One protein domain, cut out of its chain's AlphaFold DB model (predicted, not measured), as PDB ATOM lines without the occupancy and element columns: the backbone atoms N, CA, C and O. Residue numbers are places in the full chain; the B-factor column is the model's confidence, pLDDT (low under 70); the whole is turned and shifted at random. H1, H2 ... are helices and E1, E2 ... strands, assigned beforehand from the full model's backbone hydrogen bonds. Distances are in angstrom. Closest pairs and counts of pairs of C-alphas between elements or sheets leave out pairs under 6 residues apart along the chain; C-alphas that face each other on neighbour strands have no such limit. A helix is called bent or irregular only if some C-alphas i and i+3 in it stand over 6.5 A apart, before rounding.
ATOM      1  N   CYS A   3     132.822 225.770 211.163       91.62
ATOM      2  CA  CYS A   3     131.882 224.834 210.539       91.62
ATOM      3  C   CYS A   3     131.211 223.880 211.537       91.62
ATOM      4  O   CYS A   3     130.045 223.552 211.365       91.62
ATOM      5  N   THR A   4     131.908 223.481 212.608       92.69
ATOM      6  CA  THR A   4     131.333 222.600 213.640       92.69
ATOM      7  C   THR A   4     130.289 223.313 214.496       92.69
ATOM      8  O   THR A   4     129.342 222.676 214.940       92.69
ATOM      9  N   VAL A   5     130.429 224.631 214.683       92.81
ATOM     10  CA  VAL A   5     129.467 225.476 215.411       92.81
ATOM     11  C   VAL A   5     128.250 225.804 214.548       92.81
ATOM     12  O   VAL A   5     127.128 225.786 215.035       92.81
ATOM     13  N   LEU A   6     128.474 226.103 213.265       94.50
ATOM     14  CA  LEU A   6     127.418 226.427 212.297       94.50
ATOM     15  C   LEU A   6     126.726 225.193 211.708       94.50
ATOM     16  O   LEU A   6     125.822 225.339 210.893       94.50
ATOM     17  N   ASP A   7     127.184 224.001 212.084       93.69
ATOM     18  CA  ASP A   7     126.692 222.723 211.584       93.69
ATOM     19  C   ASP A   7     126.657 222.618 210.046       93.69
ATOM     20  O   ASP A   7     125.725 222.089 209.433       93.69
ATOM     21  N   CYS A   8     127.697 223.146 209.400       94.19
ATOM     22  CA  CYS A   8     127.832 223.156 207.949       94.19
ATOM     23  C   CYS A   8     129.029 222.323 207.490       94.19
ATOM     24  O   CYS A   8     130.022 222.180 208.210       94.19
ATOM     25  N   LEU A   9     128.946 221.783 206.269       94.75
ATOM     26  CA  LEU A   9     130.032 220.982 205.718       94.75
ATOM     27  C   LEU A   9     131.289 221.830 205.530       94.75
ATOM     28  O   LEU A   9     131.225 222.892 204.902       94.75
ATOM     29  N   PRO A  10     132.441 221.374 206.039       95.31
ATOM     30  CA  PRO A  10     133.676 222.091 205.826       95.31
ATOM     31  C   PRO A  10     134.219 221.853 204.422       95.31
ATOM     32  O   PRO A  10     134.370 220.718 203.970       95.31
ATOM     33  N   VAL A  11     134.566 222.954 203.759       95.19
ATOM     34  CA  VAL A  11     135.200 222.963 202.442       95.19
ATOM     35  C   VAL A  11     136.593 223.562 202.582       95.19
ATOM     36  O   VAL A  11     136.752 224.664 203.110       95.19
ATOM     37  N   PHE A  12     137.607 222.841 202.111       95.00
ATOM     38  CA  PHE A  12     139.000 223.263 202.155       95.00
ATOM     39  C   PHE A  12     139.569 223.385 200.742       95.00
ATOM     40  O   PHE A  12     139.753 222.390 200.039       95.00
ATOM     41  N   ILE A  13     139.845 224.624 200.329       94.19
ATOM     42  CA  ILE A  13     140.393 224.960 199.012       94.19
ATOM     43  C   ILE A  13     141.784 225.552 199.220       94.19
ATOM     44  O   ILE A  13     141.915 226.610 199.833       94.19
ATOM     45  N   ALA A  14     142.824 224.884 198.725       93.56
ATOM     46  CA  ALA A  14     144.199 225.363 198.874       93.56
ATOM     47  C   ALA A  14     145.108 224.910 197.725       93.56
ATOM     48  O   ALA A  14     144.773 224.014 196.953       93.56
ATOM     49  N   ARG A  15     146.286 225.528 197.604       92.19
ATOM     50  CA  ARG A  15     147.284 225.148 196.599       92.19
ATOM     51  C   ARG A  15     148.209 224.053 197.129       92.19
ATOM     52  O   ARG A  15     148.703 224.170 198.245       92.19
ATOM     53  N   ARG A  16     148.503 223.049 196.289       90.62
ATOM     54  CA  ARG A  16     149.496 221.980 196.550       90.62
ATOM     55  C   ARG A  16     149.313 221.300 197.918       90.62
ATOM     56  O   ARG A  16     150.228 221.259 198.736       90.62
ATOM     57  N   ILE A  17     148.118 220.764 198.157       93.56
ATOM     58  CA  ILE A  17     147.801 220.041 199.394       93.56
ATOM     59  C   ILE A  17     148.576 218.711 199.413       93.56
ATOM     60  O   ILE A  17     148.446 217.932 198.465       93.56
ATOM     61  N   PRO A  18     149.357 218.407 200.467       93.75
ATOM     62  CA  PRO A  18     150.022 217.116 200.591       93.75
ATOM     63  C   PRO A  18     149.018 215.962 200.610       93.75
ATOM     64  O   PRO A  18     147.955 216.062 201.228       93.75
ATOM     65  N   PHE A  19     149.379 214.829 200.002       92.50
ATOM     66  CA  PHE A  19     148.506 213.653 199.940       92.50
ATOM     67  C   PHE A  19     148.021 213.197 201.324       92.50
ATOM     68  O   PHE A  19     146.847 212.879 201.493       92.50
ATOM     69  N   VAL A  20     148.899 213.220 202.330       92.81
ATOM     70  CA  VAL A  20     148.555 212.843 203.710       92.81
ATOM     71  C   VAL A  20     147.441 213.718 204.287       92.81
ATOM     72  O   VAL A  20     146.500 213.199 204.881       92.81
ATOM     73  N   THR A  21     147.489 215.029 204.038       92.50
ATOM     74  CA  THR A  21     146.457 215.984 204.456       92.50
ATOM     75  C   THR A  21     145.166 215.759 203.682       92.50
ATOM     76  O   THR A  21     144.094 215.736 204.278       92.50
ATOM     77  N   PHE A  22     145.264 215.540 202.366       93.75
ATOM     78  CA  PHE A  22     144.108 215.233 201.526       93.75
ATOM     79  C   PHE A  22     143.383 213.977 202.021       93.75
ATOM     80  O   PHE A  22     142.170 214.011 202.218       93.75
ATOM     81  N   LYS A  23     144.113 212.886 202.270       94.19
ATOM     82  CA  LYS A  23     143.548 211.627 202.765       94.19
ATOM     83  C   LYS A  23     142.895 211.816 204.134       94.19
ATOM     84  O   LYS A  23     141.736 211.458 204.295       94.19
ATOM     85  N   LEU A  24     143.609 212.428 205.081       95.12
ATOM     86  CA  LEU A  24     143.128 212.641 206.447       95.12
ATOM     87  C   LEU A  24     141.825 213.454 206.488       95.12
ATOM     88  O   LEU A  24     140.861 213.052 207.134       95.12
ATOM     89  N   LEU A  25     141.792 214.589 205.788       95.19
ATOM     90  CA  LEU A  25     140.643 215.493 205.799       95.19
ATOM     91  C   LEU A  25     139.434 214.902 205.060       95.19
ATOM     92  O   LEU A  25     138.318 215.021 205.559       95.19
ATOM     93  N   ASN A  26     139.639 214.200 203.939       94.75
ATOM     94  CA  ASN A  26     138.544 213.492 203.267       94.75
ATOM     95  C   ASN A  26     137.960 212.371 204.139       94.75
ATOM     96  O   ASN A  26     136.744 212.180 204.148       94.75
ATOM     97  N   THR A  27     138.792 211.643 204.896       95.50
ATOM     98  CA  THR A  27     138.299 210.648 205.866       95.50
ATOM     99  C   THR A  27     137.402 211.300 206.917       95.50
ATOM    100  O   THR A  27     136.354 210.749 207.228       95.50
ATOM    101  N   ALA A  28     137.761 212.497 207.387       95.44
ATOM    102  CA  ALA A  28     136.980 213.263 208.358       95.44
ATOM    103  C   ALA A  28     135.732 213.969 207.776       95.44
ATOM    104  O   ALA A  28     135.081 214.732 208.484       95.44
ATOM    105  N   GLY A  29     135.399 213.766 206.496       95.06
ATOM    106  CA  GLY A  29     134.231 214.392 205.861       95.06
ATOM    107  C   GLY A  29     134.436 215.846 205.426       95.06
ATOM    108  O   GLY A  29     133.468 216.559 205.174       95.06
ATOM    109  N   VAL A  30     135.686 216.303 205.322       96.19
ATOM    110  CA  VAL A  30     136.013 217.615 204.750       96.19
ATOM    111  C   VAL A  30     136.096 217.505 203.232       96.19
ATOM    112  O   VAL A  30     136.832 216.676 202.701       96.19
ATOM    113  N   LEU A  31     135.388 218.387 202.529       96.19
ATOM    114  CA  LEU A  31     135.443 218.479 201.073       96.19
ATOM    115  C   LEU A  31     136.708 219.228 200.661       96.19
ATOM    116  O   LEU A  31     136.845 220.419 200.933       96.19
ATOM    117  N   VAL A  32     137.647 218.539 200.010       95.75
ATOM    118  CA  VAL A  32     138.957 219.109 199.669       95.75
ATOM    119  C   VAL A  32     139.081 219.361 198.169       95.75
ATOM    120  O   VAL A  32     138.952 218.443 197.361       95.75
ATOM    121  N   HIS A  33     139.435 220.589 197.797       95.25
ATOM    122  CA  HIS A  33     139.828 220.944 196.437       95.25
ATOM    123  C   HIS A  33     141.232 221.539 196.424       95.25
ATOM    124  O   HIS A  33     141.569 222.404 197.231       95.25
ATOM    125  N   GLN A  34     142.051 221.098 195.473       93.50
ATOM    126  CA  GLN A  34     143.396 221.625 195.299       93.50
ATOM    127  C   GLN A  34     143.535 222.410 194.001       93.50
ATOM    128  O   GLN A  34     143.161 221.931 192.929       93.50
ATOM    129  N   THR A  35     144.150 223.583 194.102       91.44
ATOM    130  CA  THR A  35     144.583 224.357 192.941       91.44
ATOM    131  C   THR A  35     146.067 224.102 192.683       91.44
ATOM    132  O   THR A  35     146.850 223.813 193.594       91.44
ATOM    133  N   TYR A  36     146.467 224.186 191.418       89.25
ATOM    134  CA  TYR A  36     147.877 224.096 191.022       89.25
ATOM    135  C   TYR A  36     148.434 225.462 190.631       89.25
ATOM    136  O   TYR A  36     149.627 225.718 190.796       89.25
ATOM    137  N   ASN A  37     147.550 226.353 190.183       90.38
ATOM    138  CA  ASN A  37     147.908 227.671 189.704       90.38
ATOM    139  C   ASN A  37     148.251 228.614 190.861       90.38
ATOM    140  O   ASN A  37     147.550 228.655 191.872       90.38
ATOM    141  N   GLN A  38     149.307 229.401 190.687       90.00
ATOM    142  CA  GLN A  38     149.629 230.519 191.567       90.00
ATOM    143  C   GLN A  38     149.087 231.806 190.943       90.00
ATOM    144  O   GLN A  38     149.550 232.217 189.880       90.00
ATOM    145  N   THR A  70     138.758 226.530 185.633       92.31
ATOM    146  CA  THR A  70     137.636 225.660 185.242       92.31
ATOM    147  C   THR A  70     137.414 224.510 186.227       92.31
ATOM    148  O   THR A  70     136.285 224.054 186.395       92.31
ATOM    149  N   ARG A  71     138.475 224.035 186.894       92.38
ATOM    150  CA  ARG A  71     138.383 222.935 187.861       92.38
ATOM    151  C   ARG A  71     137.723 223.397 189.153       92.38
ATOM    152  O   ARG A  71     136.883 222.672 189.676       92.38
ATOM    153  N   LEU A  72     138.081 224.581 189.639       92.88
ATOM    154  CA  LEU A  72     137.468 225.199 190.804       92.88
ATOM    155  C   LEU A  72     135.996 225.511 190.540       92.88
ATOM    156  O   LEU A  72     135.153 225.204 191.379       92.88
ATOM    157  N   LEU A  73     135.677 226.048 189.358       94.50
ATOM    158  CA  LEU A  73     134.291 226.281 188.949       94.50
ATOM    159  C   LEU A  73     133.485 224.981 188.965       94.50
ATOM    160  O   LEU A  73     132.485 224.908 189.670       94.50
ATOM    161  N   LYS A  74     133.967 223.935 188.281       95.38
ATOM    162  CA  LYS A  74     133.311 222.619 188.261       95.38
ATOM    163  C   LYS A  74     133.118 222.043 189.668       95.38
ATOM    164  O   LYS A  74     132.058 221.495 189.971       95.38
ATOM    165  N   PHE A  75     134.127 222.188 190.529       95.25
ATOM    166  CA  PHE A  75     134.047 221.726 191.908       95.25
ATOM    167  C   PHE A  75     132.909 222.414 192.664       95.25
ATOM    168  O   PHE A  75     132.055 221.727 193.215       95.25
ATOM    169  N   ILE A  76     132.859 223.749 192.637       93.81
ATOM    170  CA  ILE A  76     131.853 224.531 193.369       93.81
ATOM    171  C   ILE A  76     130.443 224.294 192.816       93.81
ATOM    172  O   ILE A  76     129.500 224.168 193.592       93.81
ATOM    173  N   THR A  77     130.279 224.241 191.491       94.31
ATOM    174  CA  THR A  77     128.945 224.188 190.869       94.31
ATOM    175  C   THR A  77     128.357 222.789 190.786       94.31
ATOM    176  O   THR A  77     127.145 222.652 190.642       94.31
ATOM    177  N   THR A  78     129.191 221.747 190.795       94.56
ATOM    178  CA  THR A  78     128.751 220.394 190.435       94.56
ATOM    179  C   THR A  78     129.313 219.346 191.380       94.56
ATOM    180  O   THR A  78     128.543 218.697 192.086       94.56
ATOM    181  N   ASP A  79     130.638 219.182 191.430       93.88
ATOM    182  CA  ASP A  79     131.230 218.020 192.108       93.88
ATOM    183  C   ASP A  79     130.952 218.044 193.617       93.88
ATOM    184  O   ASP A  79     130.627 217.009 194.194       93.88
ATOM    185  N   MET A  80     131.008 219.225 194.242       93.31
ATOM    186  CA  MET A  80     130.768 219.409 195.674       93.31
ATOM    187  C   MET A  80     129.375 218.928 196.097       93.31
ATOM    188  O   MET A  80     129.246 218.277 197.129       93.31
ATOM    189  N   MET A  81     128.344 219.205 195.294       92.81
ATOM    190  CA  MET A  81     126.965 218.823 195.614       92.81
ATOM    191  C   MET A  81     126.740 217.317 195.485       92.81
ATOM    192  O   MET A  81     126.023 216.735 196.295       92.81
ATOM    193  N   ASN A  82     127.398 216.675 194.518       95.06
ATOM    194  CA  ASN A  82     127.262 215.238 194.278       95.06
ATOM    195  C   ASN A  82     127.789 214.387 195.441       95.06
ATOM    196  O   ASN A  82     127.281 213.297 195.681       95.06
ATOM    197  N   VAL A  83     128.798 214.884 196.161       94.50
ATOM    198  CA  VAL A  83     129.446 214.160 197.270       94.50
ATOM    199  C   VAL A  83     129.062 214.706 198.649       94.50
ATOM    200  O   VAL A  83     129.526 214.198 199.667       94.50
ATOM    201  N   ALA A  84     128.211 215.736 198.705       94.12
ATOM    202  CA  ALA A  84     127.867 216.430 199.943       94.12
ATOM    203  C   ALA A  84     127.193 215.511 200.974       94.12
ATOM    204  O   ALA A  84     127.496 215.609 202.160       94.12
ATOM    205  N   LEU A  85     126.305 214.611 200.535       95.31
ATOM    206  CA  LEU A  85     125.590 213.698 201.436       95.31
ATOM    207  C   LEU A  85     126.545 212.708 202.114       95.31
ATOM    208  O   LEU A  85     126.560 212.614 203.336       95.31
ATOM    209  N   GLU A  86     127.408 212.050 201.339       95.69
ATOM    210  CA  GLU A  86     128.421 211.130 201.876       95.69
ATOM    211  C   GLU A  86     129.409 211.861 202.800       95.69
ATOM    212  O   GLU A  86     129.765 211.383 203.880       95.69
ATOM    213  N   ALA A  87     129.841 213.063 202.405       96.06
ATOM    214  CA  ALA A  87     130.708 213.885 203.237       96.06
ATOM    215  C   ALA A  87     130.026 214.298 204.547       96.06
ATOM    216  O   ALA A  87     130.705 214.399 205.566       96.06
ATOM    217  N   ARG A  88     128.701 214.491 204.551       96.81
ATOM    218  CA  ARG A  88     127.937 214.811 205.761       96.81
ATOM    219  C   ARG A  88     127.925 213.680 206.765       96.81
ATOM    220  O   ARG A  88     128.149 213.946 207.942       96.81
ATOM    221  N   GLU A  89     127.736 212.446 206.319       96.81
ATOM    222  CA  GLU A  89     127.794 211.279 207.203       96.81
ATOM    223  C   GLU A  89     129.166 211.162 207.876       96.81
ATOM    224  O   GLU A  89     129.264 211.021 209.096       96.81
ATOM    225  N   LYS A  90     130.239 211.318 207.092       96.56
ATOM    226  CA  LYS A  90     131.611 211.343 207.616       96.56
ATOM    227  C   LYS A  90     131.826 212.519 208.567       96.56
ATOM    228  O   LYS A  90     132.383 212.334 209.643       96.56
ATOM    229  N   PHE A  91     131.368 213.713 208.201       96.75
ATOM    230  CA  PHE A  91     131.532 214.907 209.022       96.75
ATOM    231  C   PHE A  91     130.902 214.725 210.399       96.75
ATOM    232  O   PHE A  91     131.578 214.991 211.385       96.75
ATOM    233  N   GLU A  92     129.667 214.223 210.484       96.94
ATOM    234  CA  GLU A  92     129.028 213.943 211.777       96.94
ATOM    235  C   GLU A  92     129.803 212.900 212.585       96.94
ATOM    236  O   GLU A  92     130.008 213.077 213.785       96.94
ATOM    237  N   HIS A  93     130.303 211.851 211.928       96.19
ATOM    238  CA  HIS A  93     131.063 210.792 212.589       96.19
ATOM    239  C   HIS A  93     132.412 211.257 213.175       96.19
ATOM    240  O   HIS A  93     132.899 210.672 214.144       96.19
ATOM    241  N   TYR A  94     133.027 212.299 212.606       96.50
ATOM    242  CA  TYR A  94     134.325 212.848 213.033       96.50
ATOM    243  C   TYR A  94     134.232 214.269 213.626       96.50
ATOM    244  O   TYR A  94     135.255 214.931 213.835       96.50
ATOM    245  N   LYS A  95     133.016 214.773 213.873       95.88
ATOM    246  CA  LYS A  95     132.746 216.178 214.228       95.88
ATOM    247  C   LYS A  95     133.410 216.609 215.530       95.88
ATOM    248  O   LYS A  95     133.914 217.728 215.618       95.88
ATOM    249  N   ASP A  96     133.419 215.724 216.518       95.00
ATOM    250  CA  ASP A  96     134.096 215.876 217.807       95.00
ATOM    251  C   ASP A  96     135.605 216.096 217.622       95.00
ATOM    252  O   ASP A  96     136.144 217.101 218.088       95.00
ATOM    253  N   LEU A  97     136.273 215.240 216.843       95.19
ATOM    254  CA  LEU A  97     137.713 215.340 216.591       95.19
ATOM    255  C   LEU A  97     138.067 216.607 215.806       95.19
ATOM    256  O   LEU A  97     139.069 217.266 216.094       95.19
ATOM    257  N   LEU A  98     137.237 216.978 214.828       95.38
ATOM    258  CA  LEU A  98     137.386 218.230 214.082       95.38
ATOM    259  C   LEU A  98     137.193 219.460 214.978       95.38
ATOM    260  O   LEU A  98     137.880 220.472 214.802       95.38
ATOM    261  N   ALA A  99     136.269 219.389 215.938       95.56
ATOM    262  CA  ALA A  99     136.026 220.461 216.891       95.56
ATOM    263  C   ALA A  99     137.212 220.639 217.848       95.56
ATOM    264  O   ALA A  99     137.654 221.775 218.019       95.56
ATOM    265  N   GLU A 100     137.752 219.549 218.407       95.38
ATOM    266  CA  GLU A 100     138.937 219.557 219.279       95.38
ATOM    267  C   GLU A 100     140.188 220.062 218.550       95.38
ATOM    268  O   GLU A 100     140.906 220.928 219.052       95.38
ATOM    269  N   PHE A 101     140.449 219.553 217.343       94.88
ATOM    270  CA  PHE A 101     141.605 219.987 216.558       94.88
ATOM    271  C   PHE A 101     141.476 221.462 216.173       94.88
ATOM    272  O   PHE A 101     142.391 222.263 216.355       94.88
ATOM    273  N   GLY A 102     140.300 221.857 215.689       92.31
ATOM    274  CA  GLY A 102     140.049 223.218 215.248       92.31
ATOM    275  C   GLY A 102     139.857 224.243 216.367       92.31
ATOM    276  O   GLY A 102     139.633 225.412 216.042       92.31
ATOM    277  N   SER A 103     139.844 223.834 217.636       93.00
ATOM    278  CA  SER A 103     139.906 224.712 218.812       93.00
ATOM    279  C   SER A 103     141.300 224.738 219.448       93.00
ATOM    280  O   SER A 103     141.534 225.535 220.352       93.00
ATOM    281  N   GLY A 104     142.232 223.914 218.957       93.56
ATOM    282  CA  GLY A 104     143.583 223.795 219.498       93.56
ATOM    283  C   GLY A 104     143.678 222.940 220.764       93.56
ATOM    284  O   GLY A 104     144.722 222.961 221.409       93.56
ATOM    285  N   ILE A 105     142.626 222.191 221.121       95.75
ATOM    286  CA  ILE A 105     142.625 221.283 222.281       95.75
ATOM    287  C   ILE A 105     143.568 220.101 222.036       95.75
ATOM    288  O   ILE A 105     144.343 219.739 222.919       95.75
ATOM    289  N   ILE A 106     143.527 219.518 220.833       94.56
ATOM    290  CA  ILE A 106     144.437 218.439 220.434       94.56
ATOM    291  C   ILE A 106     145.407 218.909 219.340       94.56
ATOM    292  O   ILE A 106     145.002 219.614 218.410       94.56
ATOM    293  N   PRO A 107     146.690 218.504 219.397       94.94
ATOM    294  CA  PRO A 107     147.646 218.774 218.332       94.94
ATOM    295  C   PRO A 107     147.416 217.852 217.123       94.94
ATOM    296  O   PRO A 107     146.770 216.806 217.212       94.94
ATOM    297  N   TYR A 108     148.020 218.207 215.984       92.38
ATOM    298  CA  TYR A 108     147.866 217.478 214.716       92.38
ATOM    299  C   TYR A 108     148.152 215.971 214.812       92.38
ATOM    300  O   TYR A 108     147.395 215.175 214.266       92.38
ATOM    301  N   HIS A 109     149.226 215.563 215.496       92.25
ATOM    302  CA  HIS A 109     149.608 214.148 215.568       92.25
ATOM    303  C   HIS A 109     148.567 213.304 216.321       92.25
ATOM    304  O   HIS A 109     148.253 212.200 215.881       92.25
ATOM    305  N   VAL A 110     147.966 213.849 217.387       93.56
ATOM    306  CA  VAL A 110     146.863 213.204 218.122       93.56
ATOM    307  C   VAL A 110     145.621 213.116 217.241       93.56
ATOM    308  O   VAL A 110     145.027 212.048 217.121       93.56
ATOM    309  N   PHE A 111     145.256 214.211 216.571       94.50
ATOM    310  CA  PHE A 111     144.124 214.241 215.645       94.50
ATOM    311  C   PHE A 111     144.262 213.195 214.526       94.50
ATOM    312  O   PHE A 111     143.346 212.405 214.289       94.50
ATOM    313  N   ALA A 112     145.431 213.138 213.883       93.56
ATOM    314  CA  ALA A 112     145.714 212.182 212.821       93.56
ATOM    315  C   ALA A 112     145.666 210.725 213.313       93.56
ATOM    316  O   ALA A 112     145.102 209.866 212.632       93.56
ATOM    317  N   ALA A 113     146.212 210.449 214.502       91.69
ATOM    318  CA  ALA A 113     146.174 209.122 215.110       91.69
ATOM    319  C   ALA A 113     144.740 208.684 215.449       91.69
ATOM    320  O   ALA A 113     144.346 207.573 215.090       91.69
ATOM    321  N   LYS A 114     143.939 209.563 216.070       94.00
ATOM    322  CA  LYS A 114     142.538 209.279 216.419       94.00
ATOM    323  C   LYS A 114     141.685 209.004 215.177       94.00
ATOM    324  O   LYS A 114     140.991 207.991 215.148       94.00
ATOM    325  N   ILE A 115     141.800 209.813 214.115       93.56
ATOM    326  CA  ILE A 115     141.088 209.546 212.849       93.56
ATOM    327  C   ILE A 115     141.487 208.192 212.270       93.56
ATOM    328  O   ILE A 115     140.619 207.408 211.887       93.56
ATOM    329  N   ARG A 116     142.791 207.895 212.209       91.38
ATOM    330  CA  ARG A 116     143.285 206.621 211.673       91.38
ATOM    331  C   ARG A 116     142.686 205.437 212.436       91.38
ATOM    332  O   ARG A 116     142.195 204.509 211.799       91.38
ATOM    333  N   ARG A 117     142.685 205.487 213.771       90.69
ATOM    334  CA  ARG A 117     142.123 204.436 214.637       90.69
ATOM    335  C   ARG A 117     140.621 204.293 214.451       90.69
ATOM    336  O   ARG A 117     140.159 203.188 214.178       90.69
ATOM    337  N   ARG A 118     139.877 205.402 214.489       93.38
ATOM    338  CA  ARG A 118     138.422 205.403 214.290       93.38
ATOM    339  C   ARG A 118     138.037 204.856 212.917       93.38
ATOM    340  O   ARG A 118     137.153 204.012 212.830       93.38
ATOM    341  N   SER A 119     138.776 205.210 211.864       90.19
ATOM    342  CA  SER A 119     138.549 204.663 210.517       90.19
ATOM    343  C   SER A 119     138.783 203.150 210.416       90.19
ATOM    344  O   SER A 119     138.226 202.505 209.532       90.19
ATOM    345  N   LYS A 120     139.584 202.584 211.330       88.12
ATOM    346  CA  LYS A 120     139.836 201.144 211.475       88.12
ATOM    347  C   LYS A 120     138.948 200.477 212.544       88.12
ATOM    348  O   LYS A 120     139.130 199.295 212.810       88.12
ATOM    349  N   GLY A 121     138.034 201.206 213.192       85.88
ATOM    350  CA  GLY A 121     137.222 200.691 214.305       85.88
ATOM    351  C   GLY A 121     138.013 200.386 215.588       85.88
ATOM    352  O   GLY A 121     137.546 199.632 216.438       85.88
TER     353      GLY A 121
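What this domain is: This is residues 3 to 38 and 70 to 121 of the 138 residues of an uncharacterized protein of Mesorhizobium sp (UniProt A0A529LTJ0). A small core of two parallel strands side by side, E1 and E2, has helix H1 packed on it, and E2 lies between H1 and the first arm of a long bent helix, H2a. The second arm, H2b, leads past the end of H1 to a helical hairpin, H3 and H4, at the other end of the longest axis, where H4 packs on H1. The printed part has 88 residues with four named helices and two named strands, in the order E1, H1, E2, H2, H3, H4, and its class is mostly helix. It is compact, with a radius of gyration of the C-alphas of 13.3 A, and spans 36 by 27 by 25 A.

Where its parts are: The printed part begins at Cys 3. E1, residues 11 to 15, starts with C-alpha 11 at (135.200, 222.963, 202.442) and is 13.6 A long. H1, residues 19 to 27, measures 12.2 A, and E2, residues 31 to 35, measures 13.6 A. H2, residues 70 to 93, was assigned as one helix by its hydrogen bonds but is bent: C-alphas 82 and 85 are 7.5 A apart. Its arm H2a, residues 70 to 82, is 17.3 A long and itself irregular, with C-alphas 77 and 80 at 7.0 A; its arm H2b, residues 85 to 93, is 12.8 A long. H3 is residues 95 to 101. H4, residues 108 to 119, is 16.4 A long and ends with C-alpha 119 at (138.549, 204.663, 210.517).

How they stand to each other: E1 and E2 are parallel neighbours at 20 degrees, with N 12 and O 31 at 2.8 A and N 33 and O 12 at 2.9 A, within hydrogen-bond range. E1, H1 and E2 form a strand-helix-strand unit, two parallel strands with a helix between them in the chain, and its crossover is right-handed. The closest C-alphas of H1 and E2 are those of Asn 26 and Val 32, 6.7 A apart. Those of E2 and H2a are Leu 31 and Met 80, at 7.2 A. H2a and H2b are only just about perpendicular, at 73 degrees. H1 and H2b are close but not clearly touching, with the C-alphas of Thr 27 and Lys 90 closest at 6.9 A. H1 and H4 touch at a steep tilt of 53 degrees, the same way, their closest C-alphas being those of Leu 24 and Ala 112, 6.9 A apart. H3 and H4 form a helical hairpin and touch, with the C-alphas of Phe 101 and Phe 111 closest at 6.3 A, at a shallow tilt of 21 degrees, opposite ways. H2b and H3 meet only through their link. H1 and H2a are apart. In H1, H2b, H3 and H4 every O i to N i+4 pair is within hydrogen-bond range; in H2a, 7 of 9 are.

The domain as a whole: The two C-alphas farthest apart are those of Gln 38 and Gly 121, at 39.5 A. Residues 39 to 69 are not printed, and C-alphas 38 and 70 are 14.4 A apart across this cut, which lies in the link from E2 to H2. Of the links that are printed whole, H3 to H4 is short and the others are tight. The mean pLDDT of the printed part is 93.9, and no printed residue is under 70.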